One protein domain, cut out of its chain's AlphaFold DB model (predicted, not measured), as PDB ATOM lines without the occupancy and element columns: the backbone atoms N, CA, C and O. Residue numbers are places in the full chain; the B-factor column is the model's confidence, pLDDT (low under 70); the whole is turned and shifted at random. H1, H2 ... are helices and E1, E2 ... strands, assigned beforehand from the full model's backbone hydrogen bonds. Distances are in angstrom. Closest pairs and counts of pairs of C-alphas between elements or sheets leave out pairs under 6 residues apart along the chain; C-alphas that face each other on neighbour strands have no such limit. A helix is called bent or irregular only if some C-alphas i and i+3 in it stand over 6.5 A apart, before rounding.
ATOM      1  N   ILE A 239     -11.075  -4.069  40.240       89.25
ATOM      2  CA  ILE A 239     -10.086  -5.082  39.859       89.25
ATOM      3  C   ILE A 239      -8.772  -4.888  40.619       89.25
ATOM      4  O   ILE A 239      -8.281  -3.767  40.755       89.25
ATOM      5  N   ARG A 240      -8.180  -5.979  41.120       89.50
ATOM      6  CA  ARG A 240      -6.839  -5.943  41.730       89.50
ATOM      7  C   ARG A 240      -5.983  -7.130  41.285       89.50
ATOM      8  O   ARG A 240      -6.483  -8.260  41.276       89.50
ATOM      9  N   PRO A 241      -4.702  -6.903  40.946       90.75
ATOM     10  CA  PRO A 241      -3.790  -7.975  40.584       90.75
ATOM     11  C   PRO A 241      -3.342  -8.773  41.810       90.75
ATOM     12  O   PRO A 241      -3.095  -8.227  42.886       90.75
ATOM     13  N   LYS A 242      -3.158 -10.074  41.610       90.50
ATOM     14  CA  LYS A 242      -2.481 -10.997  42.514       90.50
ATOM     15  C   LYS A 242      -1.521 -11.847  41.689       90.50
ATOM     16  O   LYS A 242      -1.893 -12.377  40.647       90.50
ATOM     17  N   LYS A 243      -0.284 -11.980  42.158       88.50
ATOM     18  CA  LYS A 243       0.725 -12.796  41.485       88.50
ATOM     19  C   LYS A 243       0.514 -14.278  41.789       88.50
ATOM     20  O   LYS A 243       0.430 -14.655  42.957       88.50
ATOM     21  N   GLU A 244       0.481 -15.105  40.750       90.12
ATOM     22  CA  GLU A 244       0.349 -16.561  40.836       90.12
ATOM     23  C   GLU A 244       1.348 -17.226  39.872       90.12
ATOM     24  O   GLU A 244       1.105 -17.391  38.675       90.12
ATOM     25  N   GLY A 245       2.527 -17.574  40.398       87.88
ATOM     26  CA  GLY A 245       3.634 -18.108  39.602       87.88
ATOM     27  C   GLY A 245       4.145 -17.095  38.572       87.88
ATOM     28  O   GLY A 245       4.544 -15.984  38.927       87.88
ATOM     29  N   GLU A 246       4.138 -17.488  37.297       89.31
ATOM     30  CA  GLU A 246       4.502 -16.621  36.165       89.31
ATOM     31  C   GLU A 246       3.349 -15.720  35.691       89.31
ATOM     32  O   GLU A 246       3.532 -14.934  34.760       89.31
ATOM     33  N   TYR A 247       2.161 -15.837  36.291       92.12
ATOM     34  CA  TYR A 247       0.975 -15.093  35.886       92.12
ATOM     35  C   TYR A 247       0.637 -13.982  36.873       92.12
ATOM     36  O   TYR A 247       0.743 -14.135  38.091       92.12
ATOM     37  N   SER A 248       0.142 -12.884  36.319       93.31
ATOM     38  CA  SER A 248      -0.630 -11.893  37.051       93.31
ATOM     39  C   SER A 248      -2.103 -12.226  36.880       93.31
ATOM     40  O   SER A 248      -2.591 -12.263  35.752       93.31
ATOM     41  N   VAL A 249      -2.803 -12.480  37.983       94.75
ATOM     42  CA  VAL A 249      -4.234 -12.795  38.016       94.75
ATOM     43  C   VAL A 249      -4.984 -11.595  38.574       94.75
ATOM     44  O   VAL A 249      -4.825 -11.230  39.737       94.75
ATOM     45  N   PHE A 250      -5.813 -10.972  37.751       93.88
ATOM     46  CA  PHE A 250      -6.674  -9.878  38.169       93.88
ATOM     47  C   PHE A 250      -7.979 -10.440  38.713       93.88
ATOM     48  O   PHE A 250      -8.711 -11.151  38.023       93.88
ATOM     49  N   ASN A 251      -8.253 -10.125  39.974       92.38
ATOM     50  CA  ASN A 251      -9.461 -10.527  40.676       92.38
ATOM     51  C   ASN A 251     -10.461  -9.374  40.665       92.38
ATOM     52  O   ASN A 251     -10.088  -8.235  40.946       92.38
ATOM     53  N   LEU A 252     -11.720  -9.685  40.367       91.12
ATOM     54  CA  LEU A 252     -12.840  -8.764  40.474       91.12
ATOM     55  C   LEU A 252     -13.427  -8.858  41.883       91.12
ATOM     56  O   LEU A 252     -14.015  -9.877  42.246       91.12
ATOM     57  N   TYR A 253     -13.264  -7.797  42.664       88.62
ATOM     58  CA  TYR A 253     -13.833  -7.647  43.996       88.62
ATOM     59  C   TYR A 253     -15.199  -6.977  43.882       88.62
ATOM     60  O   TYR A 253     -15.297  -5.885  43.335       88.62
ATOM     61  N   THR A 254     -16.237  -7.606  44.427       86.56
ATOM     62  CA  THR A 254     -17.582  -7.008  44.588       86.56
ATOM     63  C   THR A 254     -17.832  -6.549  46.025       86.56
ATOM     64  O   THR A 254     -18.735  -5.764  46.285       86.56
ATOM     65  N   SER A 255     -17.000  -7.014  46.956       83.88
ATOM     66  CA  SER A 255     -16.855  -6.500  48.314       83.88
ATOM     67  C   SER A 255     -15.439  -6.808  48.814       83.88
ATOM     68  O   SER A 255     -14.637  -7.421  48.104       83.88
ATOM     69  N   LYS A 256     -15.115  -6.416  50.053       82.88
ATOM     70  CA  LYS A 256     -13.806  -6.703  50.669       82.88
ATOM     71  C   LYS A 256     -13.498  -8.201  50.750       82.88
ATOM     72  O   LYS A 256     -12.338  -8.591  50.658       82.88
ATOM     73  N   GLU A 257     -14.530  -9.014  50.933       86.50
ATOM     74  CA  GLU A 257     -14.418 -10.455  51.175       86.50
ATOM     75  C   GLU A 257     -14.831 -11.285  49.955       86.50
ATOM     76  O   GLU A 257     -14.399 -12.425  49.815       86.50
ATOM     77  N   ASN A 258     -15.626 -10.711  49.046       86.25
ATOM     78  CA  ASN A 258     -16.114 -11.403  47.862       86.25
ATOM     79  C   ASN A 258     -15.331 -10.984  46.615       86.25
ATOM     80  O   ASN A 258     -15.496  -9.871  46.100       86.25
ATOM     81  N   PHE A 259     -14.516 -11.903  46.104       89.56
ATOM     82  CA  PHE A 259     -13.810 -11.736  44.843       89.56
ATOM     83  C   PHE A 259     -13.792 -13.025  44.031       89.56
ATOM     84  O   PHE A 259     -13.830 -14.130  44.572       89.56
ATOM     85  N   LYS A 260     -13.693 -12.874  42.710       90.62
ATOM     86  CA  LYS A 260     -13.468 -13.986  41.784       90.62
ATOM     87  C   LYS A 260     -12.326 -13.635  40.827       90.62
ATOM     88  O   LYS A 260     -12.239 -12.477  40.408       90.62
ATOM     89  N   PRO A 261     -11.470 -14.599  40.443       92.62
ATOM     90  CA  PRO A 261     -10.529 -14.397  39.350       92.62
ATOM     91  C   PRO A 261     -11.284 -13.996  38.081       92.62
ATOM     92  O   PRO A 261     -12.318 -14.590  37.766       92.62
ATOM     93  N   PHE A 262     -10.785 -12.981  37.381       92.88
ATOM     94  CA  PHE A 262     -11.430 -12.423  36.197       92.88
ATOM     95  C   PHE A 262     -10.597 -12.675  34.940       92.88
ATOM     96  O   PHE A 262     -11.070 -13.300  33.996       92.88
ATOM     97  N   PHE A 263      -9.337 -12.253  34.930       94.94
ATOM     98  CA  PHE A 263      -8.425 -12.524  33.823       94.94
ATOM     99  C   PHE A 263      -7.004 -12.693  34.329       94.94
ATOM    100  O   PHE A 263      -6.672 -12.315  35.453       94.94
ATOM    101  N   LYS A 264      -6.154 -13.264  33.485       94.94
ATOM    102  CA  LYS A 264      -4.732 -13.419  33.764       94.94
ATOM    103  C   LYS A 264      -3.895 -13.169  32.528       94.94
ATOM    104  O   LYS A 264      -4.372 -13.347  31.412       94.94
ATOM    105  N   PHE A 265      -2.637 -12.817  32.741       92.75
ATOM    106  CA  PHE A 265      -1.626 -12.786  31.690       92.75
ATOM    107  C   PHE A 265      -0.260 -13.183  32.239       92.75
ATOM    108  O   PHE A 265      -0.017 -13.106  33.445       92.75
ATOM    109  N   LYS A 266       0.642 -13.597  31.350       90.75
ATOM    110  CA  LYS A 266       2.000 -13.998  31.724       90.75
ATOM    111  C   LYS A 266       2.887 -12.770  31.935       90.75
ATOM    112  O   LYS A 266       3.075 -11.970  31.019       90.75
ATOM    113  N   GLU A 267       3.486 -12.628  33.116       82.50
ATOM    114  CA  GLU A 267       4.401 -11.535  33.466       82.50
ATOM    115  C   GLU A 267       5.760 -11.720  32.767       82.50
ATOM    116  O   GLU A 267       6.743 -12.154  33.363       82.50
ATOM    117  N   LYS A 268       5.852 -11.394  31.473       80.62
ATOM    118  CA  LYS A 268       7.104 -11.442  30.688       80.62
ATOM    119  C   LYS A 268       8.072 -10.294  31.046       80.62
ATOM    120  O   LYS A 268       8.504  -9.546  30.175       80.62
ATOM    121  N   GLY A 269       8.358 -10.089  32.336       80.75
ATOM    122  CA  GLY A 269       9.175  -8.969  32.832       80.75
ATOM    123  C   GLY A 269       8.510  -7.591  32.687       80.75
ATOM    124  O   GLY A 269       9.194  -6.567  32.666       80.75
ATOM    125  N   MET A 270       7.183  -7.562  32.548       85.62
ATOM    126  CA  MET A 270       6.396  -6.340  32.385       85.62
ATOM    127  C   MET A 270       6.164  -5.645  33.728       85.62
ATOM    128  O   MET A 270       5.889  -6.296  34.732       85.62
ATOM    129  N   ARG A 271       6.218  -4.312  33.735       89.25
ATOM    130  CA  ARG A 271       5.693  -3.494  34.832       89.25
ATOM    131  C   ARG A 271       4.194  -3.325  34.646       89.25
ATOM    132  O   ARG A 271       3.746  -3.036  33.539       89.25
ATOM    133  N   ILE A 272       3.451  -3.487  35.730       90.25
ATOM    134  CA  ILE A 272       1.993  -3.437  35.737       90.25
ATOM    135  C   ILE A 272       1.579  -2.197  36.516       90.25
ATOM    136  O   ILE A 272       1.978  -2.022  37.667       90.25
ATOM    137  N   PHE A 292      -2.495  -0.794  27.003       94.56
ATOM    138  CA  PHE A 292      -3.513  -0.230  27.883       94.56
ATOM    139  C   PHE A 292      -4.894  -0.725  27.493       94.56
ATOM    140  O   PHE A 292      -5.208  -0.801  26.309       94.56
ATOM    141  N   PHE A 293      -5.706  -1.074  28.481       95.44
ATOM    142  CA  PHE A 293      -7.083  -1.489  28.256       95.44
ATOM    143  C   PHE A 293      -7.908  -1.381  29.532       95.44
ATOM    144  O   PHE A 293      -7.376  -1.423  30.643       95.44
ATOM    145  N   TYR A 294      -9.222  -1.313  29.359       94.88
ATOM    146  CA  TYR A 294     -10.185  -1.366  30.453       94.88
ATOM    147  C   TYR A 294     -10.707  -2.784  30.674       94.88
ATOM    148  O   TYR A 294     -10.764  -3.603  29.753       94.88
ATOM    149  N   ALA A 295     -11.138  -3.063  31.897       92.56
ATOM    150  CA  ALA A 295     -11.778  -4.309  32.276       92.56
ATOM    151  C   ALA A 295     -13.175  -4.001  32.832       92.56
ATOM    152  O   ALA A 295     -13.325  -3.555  33.968       92.56
ATOM    153  N   LYS A 296     -14.215  -4.238  32.032       88.00
ATOM    154  CA  LYS A 296     -15.603  -4.001  32.430       88.00
ATOM    155  C   LYS A 296     -16.071  -5.102  33.384       88.00
ATOM    156  O   LYS A 296     -16.230  -6.257  32.988       88.00
ATOM    157  N   ALA A 297     -16.278  -4.734  34.646       81.62
ATOM    158  CA  ALA A 297     -16.698  -5.640  35.715       81.62
ATOM    159  C   ALA A 297     -18.092  -6.253  35.493       81.62
ATOM    160  O   ALA A 297     -18.294  -7.441  35.736       81.62
ATOM    161  N   ASP A 298     -19.038  -5.438  35.027       80.44
ATOM    162  CA  ASP A 298     -20.449  -5.775  34.810       80.44
ATOM    163  C   ASP A 298     -20.641  -6.856  33.737       80.44
ATOM    164  O   ASP A 298     -21.353  -7.840  33.924       80.44
ATOM    165  N   THR A 299     -19.943  -6.686  32.622       84.69
ATOM    166  CA  THR A 299     -20.021  -7.522  31.421       84.69
ATOM    167  C   THR A 299     -18.901  -8.551  31.359       84.69
ATOM    168  O   THR A 299     -18.843  -9.329  30.408       84.69
ATOM    169  N   LYS A 300     -17.986  -8.550  32.339       84.75
ATOM    170  CA  LYS A 300     -16.769  -9.373  32.358       84.75
ATOM    171  C   LYS A 300     -16.011  -9.320  31.024       84.75
ATOM    172  O   LYS A 300     -15.543 -10.335  30.512       84.75
ATOM    173  N   THR A 301     -15.901  -8.124  30.453       90.94
ATOM    174  CA  THR A 301     -15.294  -7.906  29.137       90.94
ATOM    175  C   THR A 301     -13.979  -7.148  29.278       90.94
ATOM    176  O   THR A 301     -13.876  -6.210  30.066       90.94
ATOM    177  N   LEU A 302     -12.958  -7.552  28.517       94.62
ATOM    178  CA  LEU A 302     -11.724  -6.780  28.372       94.62
ATOM    179  C   LEU A 302     -11.828  -5.924  27.118       94.62
ATOM    180  O   LEU A 302     -12.033  -6.452  26.025       94.62
ATOM    181  N   LEU A 303     -11.644  -4.618  27.272       95.88
ATOM    182  CA  LEU A 303     -11.661  -3.648  26.179       95.88
ATOM    183  C   LEU A 303     -10.289  -3.601  25.497       95.88
ATOM    184  O   LEU A 303      -9.619  -2.575  25.444       95.88
ATOM    185  N   LEU A 304      -9.862  -4.768  25.015       95.69
ATOM    186  CA  LEU A 304      -8.676  -4.969  24.196       95.69
ATOM    187  C   LEU A 304      -9.009  -5.978  23.093       95.69
ATOM    188  O   LEU A 304      -9.412  -7.099  23.423       95.69
ATOM    189  N   PRO A 305      -8.760  -5.670  21.810       96.44
ATOM    190  CA  PRO A 305      -9.056  -6.606  20.734       96.44
ATOM    191  C   PRO A 305      -8.325  -7.945  20.896       96.44
ATOM    192  O   PRO A 305      -7.107  -7.991  21.091       96.44
ATOM    193  N   LYS A 306      -9.062  -9.056  20.747       94.69
ATOM    194  CA  LYS A 306      -8.554 -10.431  20.951       94.69
ATOM    195  C   LYS A 306      -7.286 -10.757  20.160       94.69
ATOM    196  O   LYS A 306      -6.458 -11.541  20.617       94.69
ATOM    197  N   LYS A 307      -7.096 -10.133  18.993       94.75
ATOM    198  CA  LYS A 307      -5.901 -10.324  18.153       94.75
ATOM    199  C   LYS A 307      -4.582  -9.959  18.857       94.75
ATOM    200  O   LYS A 307      -3.547 -10.496  18.469       94.75
ATOM    201  N   TYR A 308      -4.624  -9.114  19.893       93.31
ATOM    202  CA  TYR A 308      -3.455  -8.689  20.678       93.31
ATOM    203  C   TYR A 308      -3.151  -9.586  21.888       93.31
ATOM    204  O   TYR A 308      -2.065  -9.521  22.453       93.31
ATOM    205  N   TRP A 309      -4.081 -10.453  22.299       92.75
ATOM    206  CA  TRP A 309      -3.981 -11.187  23.570       92.75
ATOM    207  C   TRP A 309      -2.827 -12.196  23.598       92.75
ATOM    208  O   TRP A 309      -2.179 -12.394  24.627       92.75
ATOM    209  N   LYS A 310      -2.541 -12.814  22.446       90.50
ATOM    210  CA  LYS A 310      -1.503 -13.843  22.286       90.50
ATOM    211  C   LYS A 310      -0.099 -13.363  22.670       90.50
ATOM    212  O   LYS A 310       0.728 -14.163  23.102       90.50
ATOM    213  N   ASP A 311       0.176 -12.067  22.557       86.88
ATOM    214  CA  ASP A 311       1.528 -11.532  22.724       86.88
ATOM    215  C   ASP A 311       1.984 -11.555  24.193       86.88
ATOM    216  O   ASP A 311       3.182 -11.643  24.488       86.88
ATOM    217  N   PHE A 312       1.036 -11.598  25.130       86.81
ATOM    218  CA  PHE A 312       1.285 -11.681  26.570       86.81
ATOM    219  C   PHE A 312       0.434 -12.750  27.274       86.81
ATOM    220  O   PHE A 312       0.343 -12.758  28.501       86.81
ATOM    221  N   ASP A 313      -0.098 -13.704  26.503       90.88
ATOM    222  CA  ASP A 313      -0.897 -14.834  26.994       90.88
ATOM    223  C   ASP A 313      -2.074 -14.385  27.875       90.88
ATOM    224  O   ASP A 313      -2.306 -14.898  28.972       90.88
ATOM    225  N   LEU A 314      -2.773 -13.344  27.414       92.81
ATOM    226  CA  LEU A 314      -3.955 -12.815  28.082       92.81
ATOM    227  C   LEU A 314      -5.132 -13.769  27.894       92.81
ATOM    228  O   LEU A 314      -5.485 -14.130  26.771       92.81
ATOM    229  N   GLN A 315      -5.755 -14.151  29.003       93.81
ATOM    230  CA  GLN A 315      -6.875 -15.081  29.033       93.81
ATOM    231  C   GLN A 315      -7.925 -14.592  30.029       93.81
ATOM    232  O   GLN A 315      -7.595 -14.231  31.163       93.81
TER     233      GLN A 315
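AT A GLANCE: This is residues 239 to 272 and 292 to 315 of the 322 residues of an uncharacterized protein of Bergeyella cardium (UniProt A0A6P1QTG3). A strongly twisted three-strand sheet, E1, E2 and E3, forms one part of this domain, and the second printed stretch, residues 292 to 315, forms the other, with E4 set off from one face of the sheet and apart from E2 and E3. There, E4 makes a short antiparallel pairing with residues 301 to 302, the short helix H1 follows at the far end from the sheet, and residues 312 to 315 fold back toward E3. The 58 printed residues hold four named strands and one named helix, in the order E1, E2, E3, E4, H1; the class is mostly strand, and the sheet, in the order E1, E2, E3, is antiparallel. The whole is compact, with a radius of gyration of the C-alphas of 11.6 A and spans of 32 by 25 by 15 A.

HOW THE PARTS SIT: E1, residues 239 to 244, E2, residues 247 to 253, and E3, residues 259 to 266, form a meander, each strand the antiparallel neighbour of the one before. E2 is the inner strand. E1 and E2 form a hairpin at 145 degrees, with N 242 and O 249 within hydrogen-bond range at 2.8 A. E2 and E3 form a hairpin at 156 degrees, with N 250 and O 263 within range at 2.8 A. E3 bends by 51 degrees at residue 263. E4, residues 292 to 296, pairs with no named strand and is apart from E2 and E3; the closest C-alphas of E1 and E4, those of Ile 239 and Ala 295, are 7.8 A apart. H1, residues 306 to 311, is only just not on the sheet, with 4 pairs of C-alphas within 10 A, and is apart from E4. In H1, 0 of 2 O i to N i+4 pairs and 2 of 3 O i to N i+3 pairs are within hydrogen-bond range.

IN THESE COORDINATES: E3, the longest strand, runs 20.7 A from first to last C-alpha, and E2 runs 18.5 A. E1 runs 15.5 A from C-alpha 239 at (-10.086, -5.082, 39.859). E4 runs 13.5 A from C-alpha 292 at (-3.513, -0.230, 27.883). H1 runs 10.3 A and ends at C-alpha 311 at (1.528, -11.532, 22.724); it is irregular, but only just, with C-alphas 307 and 310 at 7.0 A.

THE WHOLE: The two C-alphas farthest apart, those of Glu 257 and Lys 307, are 34.1 A apart. Residues 273 to 291 are not printed, and C-alphas 272 and 292 are 10.1 A apart across this cut. The links E1 to E2 and E2 to E3 are tight, and E4 to H1 is short. The mean pLDDT of the printed part is 90.1, and no printed residue is under 70.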